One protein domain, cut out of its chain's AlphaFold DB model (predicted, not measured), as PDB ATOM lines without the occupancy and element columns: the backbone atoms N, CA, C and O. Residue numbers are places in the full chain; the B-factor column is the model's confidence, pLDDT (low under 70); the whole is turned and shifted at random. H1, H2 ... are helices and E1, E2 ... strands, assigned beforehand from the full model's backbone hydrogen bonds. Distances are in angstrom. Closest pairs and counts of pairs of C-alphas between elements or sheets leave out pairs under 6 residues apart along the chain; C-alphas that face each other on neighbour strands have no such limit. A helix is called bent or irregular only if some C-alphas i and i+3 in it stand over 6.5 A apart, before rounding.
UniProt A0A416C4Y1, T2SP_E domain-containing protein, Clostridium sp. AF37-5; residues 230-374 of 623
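What this domain is: This is residues 230 to 374 of the 623 residues of the protein "T2SP_E domain-containing protein" of Clostridium sp. AF37-5 (UniProt A0A416C4Y1). A group of crossed helices, H2, H3, H4 and H5, makes one end of this flat domain, and a small, strongly twisted sheet of three strands, E1 to E3, makes the other, with the short helix H6 between them. H7 comes near the ends of H3 and H5 with its residues 360 to 367, and the short H1 touches no helix. The printed part has 145 residues with six named helices, then three strands, then a seventh helix; the sheet runs E1 E2 E3, antiparallel, and the class is mostly helix. The whole is compact, with a radius of gyration of the C-alphas of 15.8 A and spans of 45 by 43 by 23 A.

How they stand to each other: H1, residues 233 to 237, is close to but not clearly touching H2, residues 245 to 261; their closest C-alphas, of Ser 237 and Ile 245, are 6.7 A apart. H2 and H3, residues 264 to 271, only just touch, with 3 pairs of C-alphas within 8 A, and only at the corner. H3 and H4, residues 277 to 290, form a helical hairpin at a steep tilt of 42 degrees, opposite ways; the closest C-alphas, of Ala 270 and Phe 280, are 6.5 A apart. H5, residues 296 to 310, is the hub. It touches H2 at a steep tilt of 52 degrees, the same way, with C-alphas 252 and 306 closest at 6.9 A, and H4 at a steep tilt of 55 degrees, opposite ways, with C-alphas 285 and 299 closest at 7.1 A. H6, residues 314 to 321, touches H5 only at the corner; it is irregular, with C-alphas 315 and 318 7.1 A apart. Its residues 316 to 320 only graze the sheet. E1, residues 325 to 332, E2, residues 335 to 340, and E3, residues 343 to 347, form a meander, each strand the antiparallel neighbour of the one before, in two hairpins. N 329 and O 337 are 2.7 A apart, and N 345 and O 338 2.8 A, within hydrogen-bond range. H7, residues 354 to 367, only just touches H5, with 3 pairs of C-alphas within 8 A, the closest being those of Ile 310 and Gly 363 at 6.9 A. Every O i to N i+4 pair is within hydrogen-bond range in H1, H2, H3, H4, H5 and H7, and 2 of 4 in H6.

Where its parts are: C-alpha 233, where H1 begins, is at (-37.965, -26.204, 27.808). H2 is 23.9 A long, H4 20.2 A, H5 20.6 A, E1 19.0 A and H7 20.1 A, ending at C-alpha 367, (-61.053, -38.989, 21.546).

The domain as a whole: The two C-alphas farthest apart, of Gln 290 and Gly 342, are 46.5 A apart. The printed part has no cut and no long link. The mean pLDDT of the printed part is 92.1; residue 238 alone is under 70, and H1 has a mean of 74.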
ATOM      1  N   TYR A 230     -35.927 -24.070  18.589       91.38
ATOM      2  CA  TYR A 230     -36.981 -23.395  19.329       91.38
ATOM      3  C   TYR A 230     -36.973 -23.898  20.777       91.38
ATOM      4  O   TYR A 230     -37.545 -24.948  21.083       91.38
ATOM      5  N   ASP A 231     -36.283 -23.162  21.653       87.62
ATOM      6  CA  ASP A 231     -36.118 -23.520  23.063       87.62
ATOM      7  C   ASP A 231     -37.422 -23.305  23.839       87.62
ATOM      8  O   ASP A 231     -37.759 -22.197  24.249       87.62
ATOM      9  N   THR A 232     -38.177 -24.387  24.000       83.88
ATOM     10  CA  THR A 232     -39.440 -24.418  24.739       83.88
ATOM     11  C   THR A 232     -39.213 -24.815  26.194       83.88
ATOM     12  O   THR A 232     -39.854 -24.272  27.092       83.88
ATOM     13  N   VAL A 233     -38.285 -25.741  26.448       79.06
ATOM     14  CA  VAL A 233     -37.965 -26.204  27.808       79.06
ATOM     15  C   VAL A 233     -37.400 -25.062  28.655       79.06
ATOM     16  O   VAL A 233     -37.835 -24.880  29.789       79.06
ATOM     17  N   GLY A 234     -36.505 -24.243  28.096       70.00
ATOM     18  CA  GLY A 234     -35.954 -23.065  28.762       70.00
ATOM     19  C   GLY A 234     -36.998 -21.983  29.049       70.00
ATOM     20  O   GLY A 234     -36.906 -21.290  30.056       70.00
ATOM     21  N   GLN A 235     -38.040 -21.858  28.220       75.00
ATOM     22  CA  GLN A 235     -39.154 -20.944  28.505       75.00
ATOM     23  C   GLN A 235     -40.003 -21.440  29.678       75.00
ATOM     24  O   GLN A 235     -40.391 -20.655  30.540       75.00
ATOM     25  N   LEU A 236     -40.272 -22.748  29.737       74.88
ATOM     26  CA  LEU A 236     -41.009 -23.348  30.850       74.88
ATOM     27  C   LEU A 236     -40.212 -23.280  32.159       74.88
ATOM     28  O   LEU A 236     -40.815 -23.079  33.211       74.88
ATOM     29  N   SER A 237     -38.877 -23.390  32.101       70.50
ATOM     30  CA  SER A 237     -37.998 -23.338  33.279       70.50
ATOM     31  C   SER A 237     -37.969 -22.008  34.016       70.50
ATOM     32  O   SER A 237     -37.676 -21.973  35.209       70.50
ATOM     33  N   GLN A 238     -38.352 -20.928  33.342       69.00
ATOM     34  CA  GLN A 238     -38.401 -19.586  33.917       69.00
ATOM     35  C   GLN A 238     -39.696 -19.307  34.698       69.00
ATOM     36  O   GLN A 238     -39.798 -18.283  35.373       69.00
ATOM     37  N   ILE A 239     -40.693 -20.194  34.626       72.56
ATOM     38  CA  ILE A 239     -41.972 -20.018  35.318       72.56
ATOM     39  C   ILE A 239     -41.819 -20.459  36.777       72.56
ATOM     40  O   ILE A 239     -41.611 -21.637  37.067       72.56
ATOM     41  N   ALA A 240     -41.962 -19.512  37.710       71.69
ATOM     42  CA  ALA A 240     -41.955 -19.809  39.139       71.69
ATOM     43  C   ALA A 240     -43.080 -20.801  39.499       71.69
ATOM     44  O   ALA A 240     -44.244 -20.593  39.154       71.69
ATOM     45  N   SER A 241     -42.726 -21.877  40.201       80.31
ATOM     46  CA  SER A 241     -43.628 -22.972  40.566       80.31
ATOM     47  C   SER A 241     -43.305 -23.481  41.969       80.31
ATOM     48  O   SER A 241     -42.144 -23.485  42.378       80.31
ATOM     49  N   ALA A 242     -44.323 -23.953  42.694       81.56
ATOM     50  CA  ALA A 242     -44.164 -24.575  44.012       81.56
ATOM     51  C   ALA A 242     -43.345 -25.882  43.967       81.56
ATOM     52  O   ALA A 242     -42.830 -26.325  44.993       81.56
ATOM     53  N   LEU A 243     -43.206 -26.488  42.781       85.12
ATOM     54  CA  LEU A 243     -42.416 -27.694  42.545       85.12
ATOM     55  C   LEU A 243     -41.366 -27.435  41.456       85.12
ATOM     56  O   LEU A 243     -41.715 -26.899  40.400       85.12
ATOM     57  N   SER A 244     -40.109 -27.847  41.669       87.25
ATOM     58  CA  SER A 244     -39.069 -27.715  40.634       87.25
ATOM     59  C   SER A 244     -39.435 -28.526  39.391       87.25
ATOM     60  O   SER A 244     -40.139 -29.536  39.476       87.25
ATOM     61  N   ILE A 245     -38.973 -28.094  38.222       85.62
ATOM     62  CA  ILE A 245     -39.326 -28.755  36.963       85.62
ATOM     63  C   ILE A 245     -38.698 -30.137  36.858       85.62
ATOM     64  O   ILE A 245     -39.370 -31.050  36.385       85.62
ATOM     65  N   GLU A 246     -37.493 -30.340  37.396       87.25
ATOM     66  CA  GLU A 246     -36.898 -31.676  37.474       87.25
ATOM     67  C   GLU A 246     -37.799 -32.622  38.274       87.25
ATOM     68  O   GLU A 246     -38.112 -33.723  37.816       87.25
ATOM     69  N   ARG A 247     -38.303 -32.167  39.431       90.94
ATOM     70  CA  ARG A 247     -39.208 -32.970  40.261       90.94
ATOM     71  C   ARG A 247     -40.553 -33.208  39.576       90.94
ATOM     72  O   ARG A 247     -41.105 -34.302  39.679       90.94
ATOM     73  N   GLN A 248     -41.083 -32.217  38.858       91.62
ATOM     74  CA  GLN A 248     -42.304 -32.392  38.070       91.62
ATOM     75  C   GLN A 248     -42.113 -33.433  36.955       91.62
ATOM     76  O   GLN A 248     -43.023 -34.229  36.719       91.62
ATOM     77  N   GLU A 249     -40.975 -33.434  36.252       90.75
ATOM     78  CA  GLU A 249     -40.676 -34.428  35.211       90.75
ATOM     79  C   GLU A 249     -40.514 -35.836  35.780       90.75
ATOM     80  O   GLU A 249     -41.026 -36.792  35.190       90.75
ATOM     81  N   GLU A 250     -39.844 -35.969  36.926       94.12
ATOM     82  CA  GLU A 250     -39.670 -37.238  37.633       94.12
ATOM     83  C   GLU A 250     -41.030 -37.846  38.011       94.12
ATOM     84  O   GLU A 250     -41.346 -38.972  37.621       94.12
ATOM     85  N   LEU A 251     -41.882 -37.067  38.686       95.88
ATOM     86  CA  LEU A 251     -43.215 -37.508  39.104       95.88
ATOM     87  C   LEU A 251     -44.118 -37.831  37.914       95.88
ATOM     88  O   LEU A 251     -44.854 -38.816  37.946       95.88
ATOM     89  N   LEU A 252     -44.078 -37.019  36.854       94.56
ATOM     90  CA  LEU A 252     -44.875 -37.272  35.655       94.56
ATOM     91  C   LEU A 252     -44.428 -38.560  34.953       94.56
ATOM     92  O   LEU A 252     -45.268 -39.314  34.469       94.56
ATOM     93  N   THR A 253     -43.121 -38.837  34.940       94.62
ATOM     94  CA  THR A 253     -42.571 -40.092  34.410       94.62
ATOM     95  C   THR A 253     -43.058 -41.292  35.210       94.62
ATOM     96  O   THR A 253     -43.531 -42.257  34.608       94.62
ATOM     97  N   ASP A 254     -43.016 -41.220  36.545       96.31
ATOM     98  CA  ASP A 254     -43.542 -42.288  37.401       96.31
ATOM     99  C   ASP A 254     -45.036 -42.521  37.151       96.31
ATOM    100  O   ASP A 254     -45.440 -43.652  36.882       96.31
ATOM    101  N   LEU A 255     -45.848 -41.457  37.149       96.75
ATOM    102  CA  LEU A 255     -47.288 -41.555  36.909       96.75
ATOM    103  C   LEU A 255     -47.593 -42.205  35.555       96.75
ATOM    104  O   LEU A 255     -48.398 -43.135  35.484       96.75
ATOM    105  N   ILE A 256     -46.944 -41.750  34.481       95.31
ATOM    106  CA  ILE A 256     -47.153 -42.302  33.138       95.31
ATOM    107  C   ILE A 256     -46.763 -43.780  33.099       95.31
ATOM    108  O   ILE A 256     -47.553 -44.605  32.639       95.31
ATOM    109  N   HIS A 257     -45.594 -44.147  33.630       95.31
ATOM    110  CA  HIS A 257     -45.170 -45.545  33.690       95.31
ATOM    111  C   HIS A 257     -46.125 -46.408  34.519       95.31
ATOM    112  O   HIS A 257     -46.515 -47.488  34.069       95.31
ATOM    113  N   TYR A 258     -46.557 -45.923  35.683       96.25
ATOM    114  CA  TYR A 258     -47.501 -46.609  36.556       96.25
ATOM    115  C   TYR A 258     -48.826 -46.894  35.840       96.25
ATOM    116  O   TYR A 258     -49.262 -48.044  35.785       96.25
ATOM    117  N   PHE A 259     -49.431 -45.890  35.200       96.06
ATOM    118  CA  PHE A 259     -50.695 -46.068  34.479       96.06
ATOM    119  C   PHE A 259     -50.558 -46.868  33.180       96.06
ATOM    120  O   PHE A 259     -51.512 -47.517  32.761       96.06
ATOM    121  N   MET A 260     -49.391 -46.877  32.537       94.75
ATOM    122  CA  MET A 260     -49.163 -47.694  31.340       94.75
ATOM    123  C   MET A 260     -48.894 -49.170  31.654       94.75
ATOM    124  O   MET A 260     -49.270 -50.037  30.859       94.75
ATOM    125  N   ARG A 261     -48.217 -49.459  32.774       94.38
ATOM    126  CA  ARG A 261     -47.709 -50.801  33.109       94.38
ATOM    127  C   ARG A 261     -48.527 -51.501  34.191       94.38
ATOM    128  O   ARG A 261     -48.809 -52.684  34.038       94.38
ATOM    129  N   VAL A 262     -48.911 -50.786  35.248       94.56
ATOM    130  CA  VAL A 262     -49.629 -51.338  36.409       94.56
ATOM    131  C   VAL A 262     -51.134 -51.124  36.251       94.56
ATOM    132  O   VAL A 262     -51.892 -52.083  36.156       94.56
ATOM    133  N   GLU A 263     -51.567 -49.872  36.101       94.94
ATOM    134  CA  GLU A 263     -52.984 -49.473  36.045       94.94
ATOM    135  C   GLU A 263     -53.503 -49.292  34.601       94.94
ATOM    136  O   GLU A 263     -54.280 -48.388  34.283       94.94
ATOM    137  N   LYS A 264     -53.089 -50.186  33.689       93.44
ATOM    138  CA  LYS A 264     -53.387 -50.090  32.244       93.44
ATOM    139  C   LYS A 264     -54.881 -50.068  31.925       93.44
ATOM    140  O   LYS A 264     -55.305 -49.409  30.974       93.44
ATOM    141  N   ASN A 265     -55.687 -50.804  32.688       93.81
ATOM    142  CA  ASN A 265     -57.138 -50.840  32.490       93.81
ATOM    143  C   ASN A 265     -57.784 -49.513  32.884       93.81
ATOM    144  O   ASN A 265     -58.610 -49.000  32.131       93.81
ATOM    145  N   THR A 266     -57.350 -48.935  34.001       94.38
ATOM    146  CA  THR A 266     -57.776 -47.622  34.488       94.38
ATOM    147  C   THR A 266     -57.477 -46.540  33.449       94.38
ATOM    148  O   THR A 266     -58.376 -45.795  33.063       94.38
ATOM    149  N   LEU A 267     -56.260 -46.531  32.889       93.44
ATOM    150  CA  LEU A 267     -55.879 -45.625  31.799       93.44
ATOM    151  C   LEU A 267     -56.763 -45.795  30.553       93.44
ATOM    152  O   LEU A 267     -57.273 -44.817  30.011       93.44
ATOM    153  N   LYS A 268     -56.979 -47.035  30.101       92.06
ATOM    154  CA  LYS A 268     -57.823 -47.312  28.926       92.06
ATOM    155  C   LYS A 268     -59.269 -46.866  29.131       92.06
ATOM    156  O   LYS A 268     -59.869 -46.326  28.207       92.06
ATOM    157  N   GLN A 269     -59.845 -47.120  30.305       94.12
ATOM    158  CA  GLN A 269     -61.212 -46.700  30.614       94.12
ATOM    159  C   GLN A 269     -61.321 -45.175  30.691       94.12
ATOM    160  O   GLN A 269     -62.304 -44.625  30.201       94.12
ATOM    161  N   ALA A 270     -60.304 -44.503  31.240       93.38
ATOM    162  CA  ALA A 270     -60.220 -43.047  31.273       93.38
ATOM    163  C   ALA A 270     -60.185 -42.446  29.859       93.38
ATOM    164  O   ALA A 270     -60.999 -41.581  29.548       93.38
ATOM    165  N   GLN A 271     -59.313 -42.946  28.975       90.75
ATOM    166  CA  GLN A 271     -59.212 -42.460  27.590       90.75
ATOM    167  C   GLN A 271     -60.485 -42.707  26.772       90.75
ATOM    168  O   GLN A 271     -60.840 -41.894  25.928       90.75
ATOM    169  N   LYS A 272     -61.195 -43.813  27.032       90.31
ATOM    170  CA  LYS A 272     -62.477 -44.131  26.383       90.31
ATOM    171  C   LYS A 272     -63.673 -43.355  26.949       90.31
ATOM    172  O   LYS A 272     -64.789 -43.587  26.501       90.31
ATOM    173  N   GLY A 273     -63.476 -42.521  27.971       90.31
ATOM    174  CA  GLY A 273     -64.568 -41.827  28.661       90.31
ATOM    175  C   GLY A 273     -65.495 -42.741  29.472       90.31
ATOM    176  O   GLY A 273     -66.547 -42.298  29.914       90.31
ATOM    177  N   ILE A 274     -65.119 -44.008  29.688       93.62
ATOM    178  CA  ILE A 274     -65.883 -44.969  30.505       93.62
ATOM    179  C   ILE A 274     -65.684 -44.663  31.993       93.62
ATOM    180  O   ILE A 274     -66.625 -44.717  32.783       93.62
ATOM    181  N   LEU A 275     -64.447 -44.340  32.380       94.81
ATOM    182  CA  LEU A 275     -64.123 -43.904  33.733       94.81
ATOM    183  C   LEU A 275     -64.242 -42.381  33.816       94.81
ATOM    184  O   LEU A 275     -63.564 -41.664  33.078       94.81
ATOM    185  N   LEU A 276     -65.055 -41.895  34.756       94.62
ATOM    186  CA  LEU A 276     -65.159 -40.466  35.045       94.62
ATOM    187  C   LEU A 276     -63.786 -39.883  35.405       94.62
ATOM    188  O   LEU A 276     -63.027 -40.470  36.182       94.62
ATOM    189  N   LYS A 277     -63.501 -38.686  34.888       94.06
ATOM    190  CA  LYS A 277     -62.238 -37.962  35.103       94.06
ATOM    191  C   LYS A 277     -61.899 -37.794  36.590       94.06
ATOM    192  O   LYS A 277     -60.762 -37.997  37.003       94.06
ATOM    193  N   GLU A 278     -62.902 -37.515  37.417       95.50
ATOM    194  CA  GLU A 278     -62.764 -37.402  38.877       95.50
ATOM    195  C   GLU A 278     -62.294 -38.708  39.528       95.50
ATOM    196  O   GLU A 278     -61.466 -38.689  40.439       95.50
ATOM    197  N   SER A 279     -62.795 -39.851  39.053       95.81
ATOM    198  CA  SER A 279     -62.392 -41.173  39.537       95.81
ATOM    199  C   SER A 279     -60.961 -41.508  39.126       95.81
ATOM    200  O   SER A 279     -60.200 -42.013  39.947       95.81
ATOM    201  N   PHE A 280     -60.559 -41.155  37.901       96.31
ATOM    202  CA  PHE A 280     -59.165 -41.272  37.468       96.31
ATOM    203  C   PHE A 280     -58.234 -40.422  38.349       96.31
ATOM    204  O   PHE A 280     -57.228 -40.913  38.863       96.31
ATOM    205  N   PHE A 281     -58.607 -39.168  38.621       96.56
ATOM    206  CA  PHE A 281     -57.820 -38.278  39.479       96.56
ATOM    207  C   PHE A 281     -57.741 -38.726  40.938       96.56
ATOM    208  O   PHE A 281     -56.750 -38.419  41.599       96.56
ATOM    209  N   LYS A 282     -58.718 -39.482  41.455       96.25
ATOM    210  CA  LYS A 282     -58.589 -40.115  42.779       96.25
ATOM    211  C   LYS A 282     -57.424 -41.108  42.815       96.25
ATOM    212  O   LYS A 282     -56.653 -41.080  43.773       96.25
ATOM    213  N   GLU A 283     -57.247 -41.921  41.773       96.12
ATOM    214  CA  GLU A 283     -56.126 -42.867  41.709       96.12
ATOM    215  C   GLU A 283     -54.786 -42.146  41.506       96.12
ATOM    216  O   GLU A 283     -53.799 -42.471  42.165       96.12
ATOM    217  N   VAL A 284     -54.761 -41.087  40.686       97.00
ATOM    218  CA  VAL A 284     -53.573 -40.228  40.539       97.00
ATOM    219  C   VAL A 284     -53.163 -39.624  41.886       97.00
ATOM    220  O   VAL A 284     -51.999 -39.720  42.269       97.00
ATOM    221  N   LYS A 285     -54.108 -39.042  42.639       97.00
ATOM    222  CA  LYS A 285     -53.850 -38.470  43.974       97.00
ATOM    223  C   LYS A 285     -53.314 -39.519  44.949       97.00
ATOM    224  O   LYS A 285     -52.392 -39.235  45.710       97.00
ATOM    225  N   LYS A 286     -53.857 -40.739  44.913       96.19
ATOM    226  CA  LYS A 286     -53.378 -41.861  45.731       96.19
ATOM    227  C   LYS A 286     -51.929 -42.227  45.393       96.19
ATOM    228  O   LYS A 286     -51.135 -42.402  46.316       96.19
ATOM    229  N   ARG A 287     -51.565 -42.280  44.106       96.75
ATOM    230  CA  ARG A 287     -50.179 -42.521  43.674       96.75
ATOM    231  C   ARG A 287     -49.246 -41.372  44.063       96.75
ATOM    232  O   ARG A 287     -48.186 -41.629  44.618       96.75
ATOM    233  N   LEU A 288     -49.655 -40.120  43.859       96.94
ATOM    234  CA  LEU A 288     -48.885 -38.936  44.268       96.94
ATOM    235  C   LEU A 288     -48.575 -38.935  45.771       96.94
ATOM    236  O   LEU A 288     -47.435 -38.685  46.159       96.94
ATOM    237  N   LYS A 289     -49.549 -39.315  46.608       96.19
ATOM    238  CA  LYS A 289     -49.337 -39.465  48.052       96.19
ATOM    239  C   LYS A 289     -48.280 -40.527  48.380       96.19
ATOM    240  O   LYS A 289     -47.446 -40.306  49.249       96.19
ATOM    241  N   GLN A 290     -48.266 -41.658  47.668       95.88
ATOM    242  CA  GLN A 290     -47.226 -42.689  47.833       95.88
ATOM    243  C   GLN A 290     -45.828 -42.196  47.432       95.88
ATOM    244  O   GLN A 290     -44.838 -42.690  47.962       95.88
ATOM    245  N   LEU A 291     -45.747 -41.225  46.520       95.19
ATOM    246  CA  LEU A 291     -44.503 -40.584  46.079       95.19
ATOM    247  C   LEU A 291     -44.086 -39.394  46.969       95.19
ATOM    248  O   LEU A 291     -43.137 -38.683  46.634       95.19
ATOM    249  N   GLY A 292     -44.790 -39.164  48.083       93.88
ATOM    250  CA  GLY A 292     -44.488 -38.103  49.046       93.88
ATOM    251  C   GLY A 292     -44.971 -36.708  48.641       93.88
ATOM    252  O   GLY A 292     -44.484 -35.722  49.187       93.88
ATOM    253  N   VAL A 293     -45.903 -36.600  47.689       93.50
ATOM    254  CA  VAL A 293     -46.501 -35.319  47.281       93.50
ATOM    255  C   VAL A 293     -47.796 -35.108  48.059       93.50
ATOM    256  O   VAL A 293     -48.824 -35.711  47.749       93.50
ATOM    257  N   GLU A 294     -47.740 -34.268  49.093       88.75
ATOM    258  CA  GLU A 294     -48.873 -34.037  50.005       88.75
ATOM    259  C   GLU A 294     -49.413 -32.603  49.975       88.75
ATOM    260  O   GLU A 294     -50.580 -32.383  50.309       88.75
ATOM    261  N   LYS A 295     -48.607 -31.617  49.561       91.56
ATOM    262  CA  LYS A 295     -49.056 -30.221  49.512       91.56
ATOM    263  C   LYS A 295     -50.070 -30.029  48.387       91.56
ATOM    264  O   LYS A 295     -49.826 -30.447  47.258       91.56
ATOM    265  N   SER A 296     -51.175 -29.335  48.676       90.88
ATOM    266  CA  SER A 296     -52.266 -29.133  47.707       90.88
ATOM    267  C   SER A 296     -51.782 -28.511  46.396       90.88
ATOM    268  O   SER A 296     -52.122 -29.009  45.332       90.88
ATOM    269  N   GLU A 297     -50.934 -27.483  46.464       91.88
ATOM    270  CA  GLU A 297     -50.415 -26.790  45.276       91.88
ATOM    271  C   GLU A 297     -49.578 -27.714  44.376       91.88
ATOM    272  O   GLU A 297     -49.728 -27.706  43.155       91.88
ATOM    273  N   GLU A 298     -48.733 -28.557  44.975       93.00
ATOM    274  CA  GLU A 298     -47.902 -29.535  44.261       93.00
ATOM    275  C   GLU A 298     -48.767 -30.613  43.590       93.00
ATOM    276  O   GLU A 298     -48.543 -30.974  42.430       93.00
ATOM    277  N   VAL A 299     -49.797 -31.091  44.299       94.19
ATOM    278  CA  VAL A 299     -50.787 -32.030  43.759       94.19
ATOM    279  C   VAL A 299     -51.534 -31.402  42.583       94.19
ATOM    280  O   VAL A 299     -51.664 -32.046  41.544       94.19
ATOM    281  N   ASP A 300     -51.988 -30.156  42.703       93.94
ATOM    282  CA  ASP A 300     -52.745 -29.465  41.654       93.94
ATOM    283  C   ASP A 300     -51.905 -29.230  40.392       93.94
ATOM    284  O   ASP A 300     -52.403 -29.406  39.276       93.94
ATOM    285  N   ILE A 301     -50.614 -28.908  40.545       92.81
ATOM    286  CA  ILE A 301     -49.664 -28.840  39.426       92.81
ATOM    287  C   ILE A 301     -49.600 -30.194  38.716       92.81
ATOM    288  O   ILE A 301     -49.825 -30.270  37.506       92.81
ATOM    289  N   MET A 302     -49.349 -31.278  39.453       95.38
ATOM    290  CA  MET A 302     -49.225 -32.610  38.861       95.38
ATOM    291  C   MET A 302     -50.532 -33.111  38.243       95.38
ATOM    292  O   MET A 302     -50.496 -33.771  37.204       95.38
ATOM    293  N   LEU A 303     -51.684 -32.756  38.818       95.56
ATOM    294  CA  LEU A 303     -52.993 -33.037  38.234       95.56
ATOM    295  C   LEU A 303     -53.191 -32.314  36.907       95.56
ATOM    296  O   LEU A 303     -53.649 -32.941  35.964       95.56
ATOM    297  N   LYS A 304     -52.792 -31.046  36.779       93.50
ATOM    298  CA  LYS A 304     -52.835 -30.352  35.480       93.50
ATOM    299  C   LYS A 304     -51.933 -31.029  34.448       93.50
ATOM    300  O   LYS A 304     -52.330 -31.195  33.297       93.50
ATOM    301  N   ARG A 305     -50.734 -31.461  34.852       93.94
ATOM    302  CA  ARG A 305     -49.797 -32.148  33.949       93.94
ATOM    303  C   ARG A 305     -50.314 -33.508  33.492       93.94
ATOM    304  O   ARG A 305     -50.240 -33.814  32.304       93.94
ATOM    305  N   ILE A 306     -50.846 -34.320  34.407       94.94
ATOM    306  CA  ILE A 306     -51.408 -35.627  34.051       94.94
ATOM    307  C   ILE A 306     -52.721 -35.474  33.275       94.94
ATOM    308  O   ILE A 306     -52.987 -36.266  32.378       94.94
ATOM    309  N   ASP A 307     -53.498 -34.422  33.543       93.94
ATOM    310  CA  ASP A 307     -54.692 -34.089  32.773       93.94
ATOM    311  C   ASP A 307     -54.339 -33.821  31.312       93.94
ATOM    312  O   ASP A 307     -54.846 -34.475  30.403       93.94
ATOM    313  N   SER A 308     -53.380 -32.918  31.102       94.06
ATOM    314  CA  SER A 308     -52.812 -32.627  29.789       94.06
ATOM    315  C   SER A 308     -52.243 -33.886  29.122       94.06
ATOM    316  O   SER A 308     -52.472 -34.108  27.936       94.06
ATOM    317  N   ALA A 309     -51.559 -34.755  29.873       93.94
ATOM    318  CA  ALA A 309     -50.988 -35.983  29.330       93.94
ATOM    319  C   ALA A 309     -52.046 -36.981  28.841       93.94
ATOM    320  O   ALA A 309     -51.827 -37.636  27.820       93.94
ATOM    321  N   ILE A 310     -53.149 -37.146  29.574       92.31
ATOM    322  CA  ILE A 310     -54.158 -38.179  29.300       92.31
ATOM    323  C   ILE A 310     -55.278 -37.673  28.389       92.31
ATOM    324  O   ILE A 310     -55.704 -38.411  27.500       92.31
ATOM    325  N   TYR A 311     -55.736 -36.442  28.606       90.56
ATOM    326  CA  TYR A 311     -56.900 -35.859  27.939       90.56
ATOM    327  C   TYR A 311     -56.528 -34.713  26.983       90.56
ATOM    328  O   TYR A 311     -57.199 -34.538  25.968       90.56
ATOM    329  N   GLY A 312     -55.461 -33.960  27.277       91.38
ATOM    330  CA  GLY A 312     -54.984 -32.820  26.478       91.38
ATOM    331  C   GLY A 312     -53.916 -33.179  25.438       91.38
ATOM    332  O   GLY A 312     -53.908 -34.283  24.890       91.38
ATOM    333  N   ASN A 313     -53.013 -32.241  25.129       95.00
ATOM    334  CA  ASN A 313     -51.974 -32.444  24.104       95.00
ATOM    335  C   ASN A 313     -50.573 -32.635  24.683       95.00
ATOM    336  O   ASN A 313     -49.584 -32.628  23.943       95.00
ATOM    337  N   TYR A 314     -50.496 -32.879  25.992       95.44
ATOM    338  CA  TYR A 314     -49.292 -33.315  26.678       95.44
ATOM    339  C   TYR A 314     -48.113 -32.357  26.435       95.44
ATOM    340  O   TYR A 314     -48.253 -31.140  26.540       95.44
ATOM    341  N   ILE A 315     -46.942 -32.884  26.076       94.75
ATOM    342  CA  ILE A 315     -45.738 -32.090  25.812       94.75
ATOM    343  C   ILE A 315     -45.902 -31.093  24.656       94.75
ATOM    344  O   ILE A 315     -45.082 -30.193  24.533       94.75
ATOM    345  N   LEU A 316     -46.934 -31.227  23.810       97.00
ATOM    346  CA  LEU A 316     -47.182 -30.308  22.696       97.00
ATOM    347  C   LEU A 316     -47.984 -29.067  23.108       97.00
ATOM    348  O   LEU A 316     -48.035 -28.117  22.326       97.00
ATOM    349  N   ASP A 317     -48.585 -29.034  24.304       94.81
ATOM    350  CA  ASP A 317     -49.400 -27.896  24.758       94.81
ATOM    351  C   ASP A 317     -48.674 -26.538  24.671       94.81
ATOM    352  O   ASP A 317     -49.278 -25.596  24.158       94.81
ATOM    353  N   PRO A 318     -47.392 -26.390  25.070       93.94
ATOM    354  CA  PRO A 318     -46.675 -25.122  24.919       93.94
ATOM    355  C   PRO A 318     -46.599 -24.651  23.458       93.94
ATOM    356  O   PRO A 318     -46.828 -23.478  23.170       93.94
ATOM    357  N   LEU A 319     -46.354 -25.573  22.520       96.38
ATOM    358  CA  LEU A 319     -46.259 -25.274  21.085       96.38
ATOM    359  C   LEU A 319     -47.629 -24.939  20.475       96.38
ATOM    360  O   LEU A 319     -47.754 -24.089  19.588       96.38
ATOM    361  N   LEU A 320     -48.679 -25.619  20.938       96.00
ATOM    362  CA  LEU A 320     -50.054 -25.343  20.526       96.00
ATOM    363  C   LEU A 320     -50.531 -23.989  21.059       96.00
ATOM    364  O   LEU A 320     -51.211 -23.259  20.341       96.00
ATOM    365  N   ASN A 321     -50.104 -23.611  22.262       93.25
ATOM    366  CA  ASN A 321     -50.504 -22.365  22.906       93.25
ATOM    367  C   ASN A 321     -49.737 -21.121  22.432       93.25
ATOM    368  O   ASN A 321     -50.197 -20.006  22.701       93.25
ATOM    369  N   ASP A 322     -48.610 -21.304  21.738       93.00
ATOM    370  CA  ASP A 322     -47.835 -20.239  21.094       93.00
ATOM    371  C   ASP A 322     -48.455 -19.841  19.745       93.00
ATOM    372  O   ASP A 322     -48.388 -20.578  18.760       93.00
ATOM    373  N   GLU A 323     -49.041 -18.650  19.674       90.44
ATOM    374  CA  GLU A 323     -49.723 -18.127  18.481       90.44
ATOM    375  C   GLU A 323     -48.790 -17.910  17.277       90.44
ATOM    376  O   GLU A 323     -49.252 -17.871  16.139       90.44
ATOM    377  N   SER A 324     -47.472 -17.826  17.493       89.38
ATOM    378  CA  SER A 324     -46.498 -17.663  16.409       89.38
ATOM    379  C   SER A 324     -46.220 -18.949  15.619       89.38
ATOM    380  O   SER A 324     -45.655 -18.890  14.519       89.38
ATOM    381  N   ILE A 325     -46.619 -20.107  16.155       93.62
ATOM    382  CA  ILE A 325     -46.444 -21.426  15.534       93.62
ATOM    383  C   ILE A 325     -47.686 -21.794  14.718       93.62
ATOM    384  O   ILE A 325     -48.787 -21.862  15.265       93.62
ATOM    385  N   SER A 326     -47.500 -22.114  13.432       92.12
ATOM    386  CA  SER A 326     -48.566 -22.535  12.509       92.12
ATOM    387  C   SER A 326     -48.681 -24.052  12.346       92.12
ATOM    388  O   SER A 326     -49.775 -24.579  12.143       92.12
ATOM    389  N   ASP A 327     -47.557 -24.767  12.420       95.75
ATOM    390  CA  ASP A 327     -47.491 -26.213  12.207       95.75
ATOM    391  C   ASP A 327     -46.555 -26.861  13.231       95.75
ATOM    392  O   ASP A 327     -45.497 -26.311  13.544       95.75
ATOM    393  N   ILE A 328     -46.910 -28.058  13.692       98.19
ATOM    394  CA  ILE A 328     -46.099 -28.920  14.556       98.19
ATOM    395  C   ILE A 328     -45.978 -30.277  13.865       98.19
ATOM    396  O   ILE A 328     -46.976 -30.842  13.430       98.19
ATOM    397  N   LYS A 329     -44.767 -30.810  13.745       97.88
ATOM    398  CA  LYS A 329     -44.495 -32.126  13.165       97.88
ATOM    399  C   LYS A 329     -43.675 -32.957  14.132       97.88
ATOM    400  O   LYS A 329     -42.571 -32.560  14.484       97.88
ATOM    401  N   VAL A 330     -44.178 -34.121  14.505       98.00
ATOM    402  CA  VAL A 330     -43.432 -35.141  15.238       98.00
ATOM    403  C   VAL A 330     -43.036 -36.202  14.221       98.00
ATOM    404  O   VAL A 330     -43.882 -36.941  13.718       98.00
ATOM    405  N   ILE A 331     -41.754 -36.217  13.860       95.62
ATOM    406  CA  ILE A 331     -41.205 -37.179  12.890       95.62
ATOM    407  C   ILE A 331     -40.438 -38.315  13.566       95.62
ATOM    408  O   ILE A 331     -40.091 -39.282  12.900       95.62
ATOM    409  N   ALA A 332     -40.186 -38.200  14.870       95.75
ATOM    410  CA  ALA A 332     -39.757 -39.254  15.782       95.75
ATOM    411  C   ALA A 332     -40.141 -38.837  17.218       95.75
ATOM    412  O   ALA A 332     -40.372 -37.641  17.438       95.75
ATOM    413  N   PRO A 333     -40.203 -39.759  18.198       95.31
ATOM    414  CA  PRO A 333     -40.520 -39.418  19.591       95.31
ATOM    415  C   PRO A 333     -39.625 -38.316  20.184       95.31
ATOM    416  O   PRO A 333     -40.061 -37.548  21.032       95.31
ATOM    417  N   ASP A 334     -38.387 -38.207  19.720       95.06
ATOM    418  CA  ASP A 334     -37.376 -37.232  20.130       95.06
ATOM    419  C   ASP A 334     -37.153 -36.106  19.106       95.06
ATOM    420  O   ASP A 334     -36.331 -35.220  19.328       95.06
ATOM    421  N   LYS A 335     -37.888 -36.107  17.986       95.25
ATOM    422  CA  LYS A 335     -37.704 -35.147  16.892       95.25
ATOM    423  C   LYS A 335     -38.995 -34.415  16.561       95.25
ATOM    424  O   LYS A 335     -39.787 -34.837  15.708       95.25
ATOM    425  N   ILE A 336     -39.164 -33.268  17.215       97.75
ATOM    426  CA  ILE A 336     -40.302 -32.366  17.042       97.75
ATOM    427  C   ILE A 336     -39.854 -31.124  16.269       97.75
ATOM    428  O   ILE A 336     -38.923 -30.418  16.645       97.75
ATOM    429  N   ARG A 337     -40.531 -30.836  15.161       97.00
ATOM    430  CA  ARG A 337     -40.305 -29.675  14.299       97.00
ATOM    431  C   ARG A 337     -41.502 -28.743  14.379       97.00
ATOM    432  O   ARG A 337     -42.641 -29.195  14.374       97.00
ATOM    433  N   VAL A 338     -41.258 -27.443  14.364       97.06
ATOM    434  CA  VAL A 338     -42.308 -26.420  14.334       97.06
ATOM    435  C   VAL A 338     -42.117 -25.493  13.150       97.06
ATOM    436  O   VAL A 338     -41.000 -25.313  12.663       97.06
ATOM    437  N   LYS A 339     -43.205 -24.898  12.667       93.94
ATOM    438  CA  LYS A 339     -43.157 -23.801  11.701       93.94
ATOM    439  C   LYS A 339     -43.587 -22.515  12.393       93.94
ATOM    440  O   LYS A 339     -44.743 -22.395  12.781       93.94
ATOM    441  N   ARG A 340     -42.663 -21.566  12.531       88.62
ATOM    442  CA  ARG A 340     -42.874 -20.261  13.169       88.62
ATOM    443  C   ARG A 340     -42.604 -19.160  12.150       88.62
ATOM    444  O   ARG A 340     -41.542 -19.160  11.531       88.62
ATOM    445  N   TYR A 341     -43.569 -18.267  11.928       82.38
ATOM    446  CA  TYR A 341     -43.478 -17.196  10.916       82.38
ATOM    447  C   TYR A 341     -42.953 -17.674   9.545       82.38
ATOM    448  O   TYR A 341     -42.079 -17.065   8.936       82.38
ATOM    449  N   GLY A 342     -43.429 -18.830   9.073       80.44
ATOM    450  CA  GLY A 342     -42.995 -19.395   7.790       80.44
ATOM    451  C   GLY A 342     -41.729 -20.261   7.841       80.44
ATOM    452  O   GLY A 342     -41.565 -21.120   6.973       80.44
ATOM    453  N   ARG A 343     -40.875 -20.108   8.861       84.25
ATOM    454  CA  ARG A 343     -39.590 -20.814   8.996       84.25
ATOM    455  C   ARG A 343     -39.732 -22.082   9.827       84.25
ATOM    456  O   ARG A 343     -40.552 -22.139  10.735       84.25
ATOM    457  N   ARG A 344     -38.944 -23.113   9.512       90.94
ATOM    458  CA  ARG A 344     -38.971 -24.393  10.236       90.94
ATOM    459  C   ARG A 344     -37.864 -24.426  11.285       90.94
ATOM    460  O   ARG A 344     -36.713 -24.216  10.931       90.94
ATOM    461  N   LEU A 345     -38.214 -24.759  12.522       94.44
ATOM    462  CA  LEU A 345     -37.292 -24.900  13.650       94.44
ATOM    463  C   LEU A 345     -37.458 -26.277  14.299       94.44
ATOM    464  O   LEU A 345     -38.489 -26.931  14.116       94.44
ATOM    465  N   THR A 346     -36.460 -26.701  15.058       95.50
ATOM    466  CA  THR A 346     -36.481 -27.919  15.872       95.50
ATOM    467  C   THR A 346     -36.787 -27.550  17.311       95.50
ATOM    468  O   THR A 346     -36.105 -26.725  17.900       95.50
ATOM    469  N   SER A 347     -37.846 -28.119  17.876       95.31
ATOM    470  CA  SER A 347     -38.148 -27.963  19.297       95.31
ATOM    471  C   SER A 347     -37.251 -28.891  20.112       95.31
ATOM    472  O   SER A 347     -36.974 -30.011  19.691       95.31
ATOM    473  N   ASN A 348     -36.839 -28.440  21.293       92.19
ATOM    474  CA  ASN A 348     -36.148 -29.266  22.284       92.19
ATOM    475  C   ASN A 348     -37.094 -30.091  23.180       92.19
ATOM    476  O   ASN A 348     -36.675 -30.597  24.217       92.19
ATOM    477  N   LEU A 349     -38.370 -30.217  22.806       93.56
ATOM    478  CA  LEU A 349     -39.315 -31.126  23.449       93.56
ATOM    479  C   LEU A 349     -39.161 -32.546  22.895       93.56
ATOM    480  O   LEU A 349     -38.956 -32.733  21.696       93.56
ATOM    481  N   HIS A 350     -39.349 -33.546  23.752       94.69
ATOM    482  CA  HIS A 350     -39.342 -34.954  23.367       94.69
ATOM    483  C   HIS A 350     -40.346 -35.764  24.197       94.69
ATOM    484  O   HIS A 350     -40.640 -35.453  25.354       94.69
ATOM    485  N   PHE A 351     -40.861 -36.841  23.614       95.81
ATOM    486  CA  PHE A 351     -41.578 -37.880  24.344       95.81
ATOM    487  C   PHE A 351     -40.596 -38.683  25.204       95.81
ATOM    488  O   PHE A 351     -39.396 -38.723  24.934       95.81
ATOM    489  N   ARG A 352     -41.097 -39.350  26.249       92.00
ATOM    490  CA  ARG A 352     -40.255 -40.161  27.154       92.00
ATOM    491  C   ARG A 352     -39.704 -41.427  26.491       92.00
ATOM    492  O   ARG A 352     -38.769 -42.041  26.988       92.00
ATOM    493  N   GLY A 353     -40.315 -41.827  25.382       93.12
ATOM    494  CA  GLY A 353     -39.956 -42.992  24.594       93.12
ATOM    495  C   GLY A 353     -41.075 -43.346  23.625       93.12
ATOM    496  O   GLY A 353     -42.133 -42.708  23.600       93.12
ATOM    497  N   ILE A 354     -40.852 -44.393  22.837       94.19
ATOM    498  CA  ILE A 354     -41.807 -44.824  21.814       94.19
ATOM    499  C   ILE A 354     -43.156 -45.260  22.411       94.19
ATOM    500  O   ILE A 354     -44.203 -44.920  21.868       94.19
ATOM    501  N   ASP A 355     -43.150 -45.930  23.569       93.62
ATOM    502  CA  ASP A 355     -44.377 -46.362  24.246       93.62
ATOM    503  C   ASP A 355     -45.239 -45.164  24.688       93.62
ATOM    504  O   ASP A 355     -46.463 -45.190  24.553       93.62
ATOM    505  N   ASP A 356     -44.610 -44.104  25.212       95.62
ATOM    506  CA  ASP A 356     -45.296 -42.875  25.639       95.62
ATOM    507  C   ASP A 356     -45.873 -42.118  24.433       95.62
ATOM    508  O   ASP A 356     -47.003 -41.627  24.475       95.62
ATOM    509  N   TYR A 357     -45.143 -42.106  23.315       97.31
ATOM    510  CA  TYR A 357     -45.641 -41.550  22.060       97.31
ATOM    511  C   TYR A 357     -46.845 -42.335  21.518       97.31
ATOM    512  O   TYR A 357     -47.864 -41.737  21.174       97.31
ATOM    513  N   TYR A 358     -46.805 -43.672  21.529       95.56
ATOM    514  CA  TYR A 358     -47.970 -44.485  21.164       95.56
ATOM    515  C   TYR A 358     -49.152 -44.271  22.112       95.56
ATOM    516  O   TYR A 358     -50.293 -44.211  21.653       95.56
ATOM    517  N   ARG A 359     -48.923 -44.144  23.425       95.31
ATOM    518  CA  ARG A 359     -49.982 -43.805  24.393       95.31
ATOM    519  C   ARG A 359     -50.657 -42.489  24.014       95.31
ATOM    520  O   ARG A 359     -51.887 -42.419  24.015       95.31
ATOM    521  N   PHE A 360     -49.858 -41.475  23.692       97.00
ATOM    522  CA  PHE A 360     -50.334 -40.165  23.273       97.00
ATOM    523  C   PHE A 360     -51.156 -40.235  21.979       97.00
ATOM    524  O   PHE A 360     -52.311 -39.815  21.972       97.00
ATOM    525  N   LEU A 361     -50.616 -40.842  20.917       96.94
ATOM    526  CA  LEU A 361     -51.307 -40.970  19.629       96.94
ATOM    527  C   LEU A 361     -52.609 -41.770  19.730       96.94
ATOM    528  O   LEU A 361     -53.616 -41.374  19.151       96.94
ATOM    529  N   ASN A 362     -52.619 -42.863  20.498       94.50
ATOM    530  CA  ASN A 362     -53.844 -43.621  20.750       94.50
ATOM    531  C   ASN A 362     -54.878 -42.785  21.519       94.50
ATOM    532  O   ASN A 362     -56.067 -42.898  21.243       94.50
ATOM    533  N   GLY A 363     -54.440 -41.927  22.447       94.00
ATOM    534  CA  GLY A 363     -55.316 -40.969  23.124       94.00
ATOM    535  C   GLY A 363     -55.968 -39.983  22.150       94.00
ATOM    536  O   GLY A 363     -57.185 -39.804  22.197       94.00
ATOM    537  N   ILE A 364     -55.183 -39.412  21.224       95.12
ATOM    538  CA  ILE A 364     -55.700 -38.549  20.146       95.12
ATOM    539  C   ILE A 364     -56.700 -39.312  19.272       95.12
ATOM    540  O   ILE A 364     -57.769 -38.786  18.971       95.12
ATOM    541  N   ALA A 365     -56.375 -40.538  18.863       93.00
ATOM    542  CA  ALA A 365     -57.241 -41.328  17.996       93.00
ATOM    543  C   ALA A 365     -58.590 -41.634  18.672       93.00
ATOM    544  O   ALA A 365     -59.643 -41.333  18.114       93.00
ATOM    545  N   ILE A 366     -58.561 -42.137  19.913       91.31
ATOM    546  CA  ILE A 366     -59.766 -42.519  20.663       91.31
ATOM    547  C   ILE A 366     -60.709 -41.327  20.851       91.31
ATOM    548  O   ILE A 366     -61.902 -41.454  20.584       91.31
ATOM    549  N   ARG A 367     -60.199 -40.165  21.284       90.38
ATOM    550  CA  ARG A 367     -61.053 -38.989  21.546       90.38
ATOM    551  C   ARG A 367     -61.645 -38.368  20.275       90.38
ATOM    552  O   ARG A 367     -62.643 -37.664  20.361       90.38
ATOM    553  N   ASN A 368     -61.043 -38.642  19.116       89.38
ATOM    554  CA  ASN A 368     -61.536 -38.224  17.803       89.38
ATOM    555  C   ASN A 368     -62.270 -39.365  17.069       89.38
ATOM    556  O   ASN A 368     -62.431 -39.312  15.854       89.38
ATOM    557  N   ASN A 369     -62.728 -40.392  17.801       87.19
ATOM    558  CA  ASN A 369     -63.506 -41.528  17.287       87.19
ATOM    559  C   ASN A 369     -62.831 -42.305  16.141       87.19
ATOM    560  O   ASN A 369     -63.509 -42.880  15.293       87.19
ATOM    561  N   THR A 370     -61.500 -42.365  16.138       88.00
ATOM    562  CA  THR A 370     -60.708 -43.136  15.171       88.00
ATOM    563  C   THR A 370     -59.775 -44.133  15.875       88.00
ATOM    564  O   THR A 370     -59.733 -44.238  17.104       88.00
ATOM    565  N   ASP A 371     -59.036 -44.917  15.096       90.25
ATOM    566  CA  ASP A 371     -58.024 -45.860  15.561       90.25
ATOM    567  C   ASP A 371     -56.797 -45.845  14.639       90.25
ATOM    568  O   ASP A 371     -56.823 -45.289  13.547       90.25
ATOM    569  N   LEU A 372     -55.699 -46.442  15.100       92.06
ATOM    570  CA  LEU A 372     -54.426 -46.497  14.372       92.06
ATOM    571  C   LEU A 372     -54.115 -47.927  13.898       92.06
ATOM    572  O   LEU A 372     -52.966 -48.370  13.928       92.06
ATOM    573  N   SER A 373     -55.153 -48.682  13.528       91.12
ATOM    574  CA  SER A 373     -55.021 -50.043  12.996       91.12
ATOM    575  C   SER A 373     -54.449 -50.056  11.565       91.12
ATOM    576  O   SER A 373     -54.386 -49.007  10.921       91.12
ATOM    577  N   PRO A 374     -54.068 -51.226  11.012       88.88
ATOM    578  CA  PRO A 374     -53.599 -51.330   9.626       88.88
ATOM    579  C   PRO A 374     -54.574 -50.767   8.581       88.88
ATOM    580  O   PRO A 374     -54.145 -50.119   7.632       88.88
TER     581      PRO A 374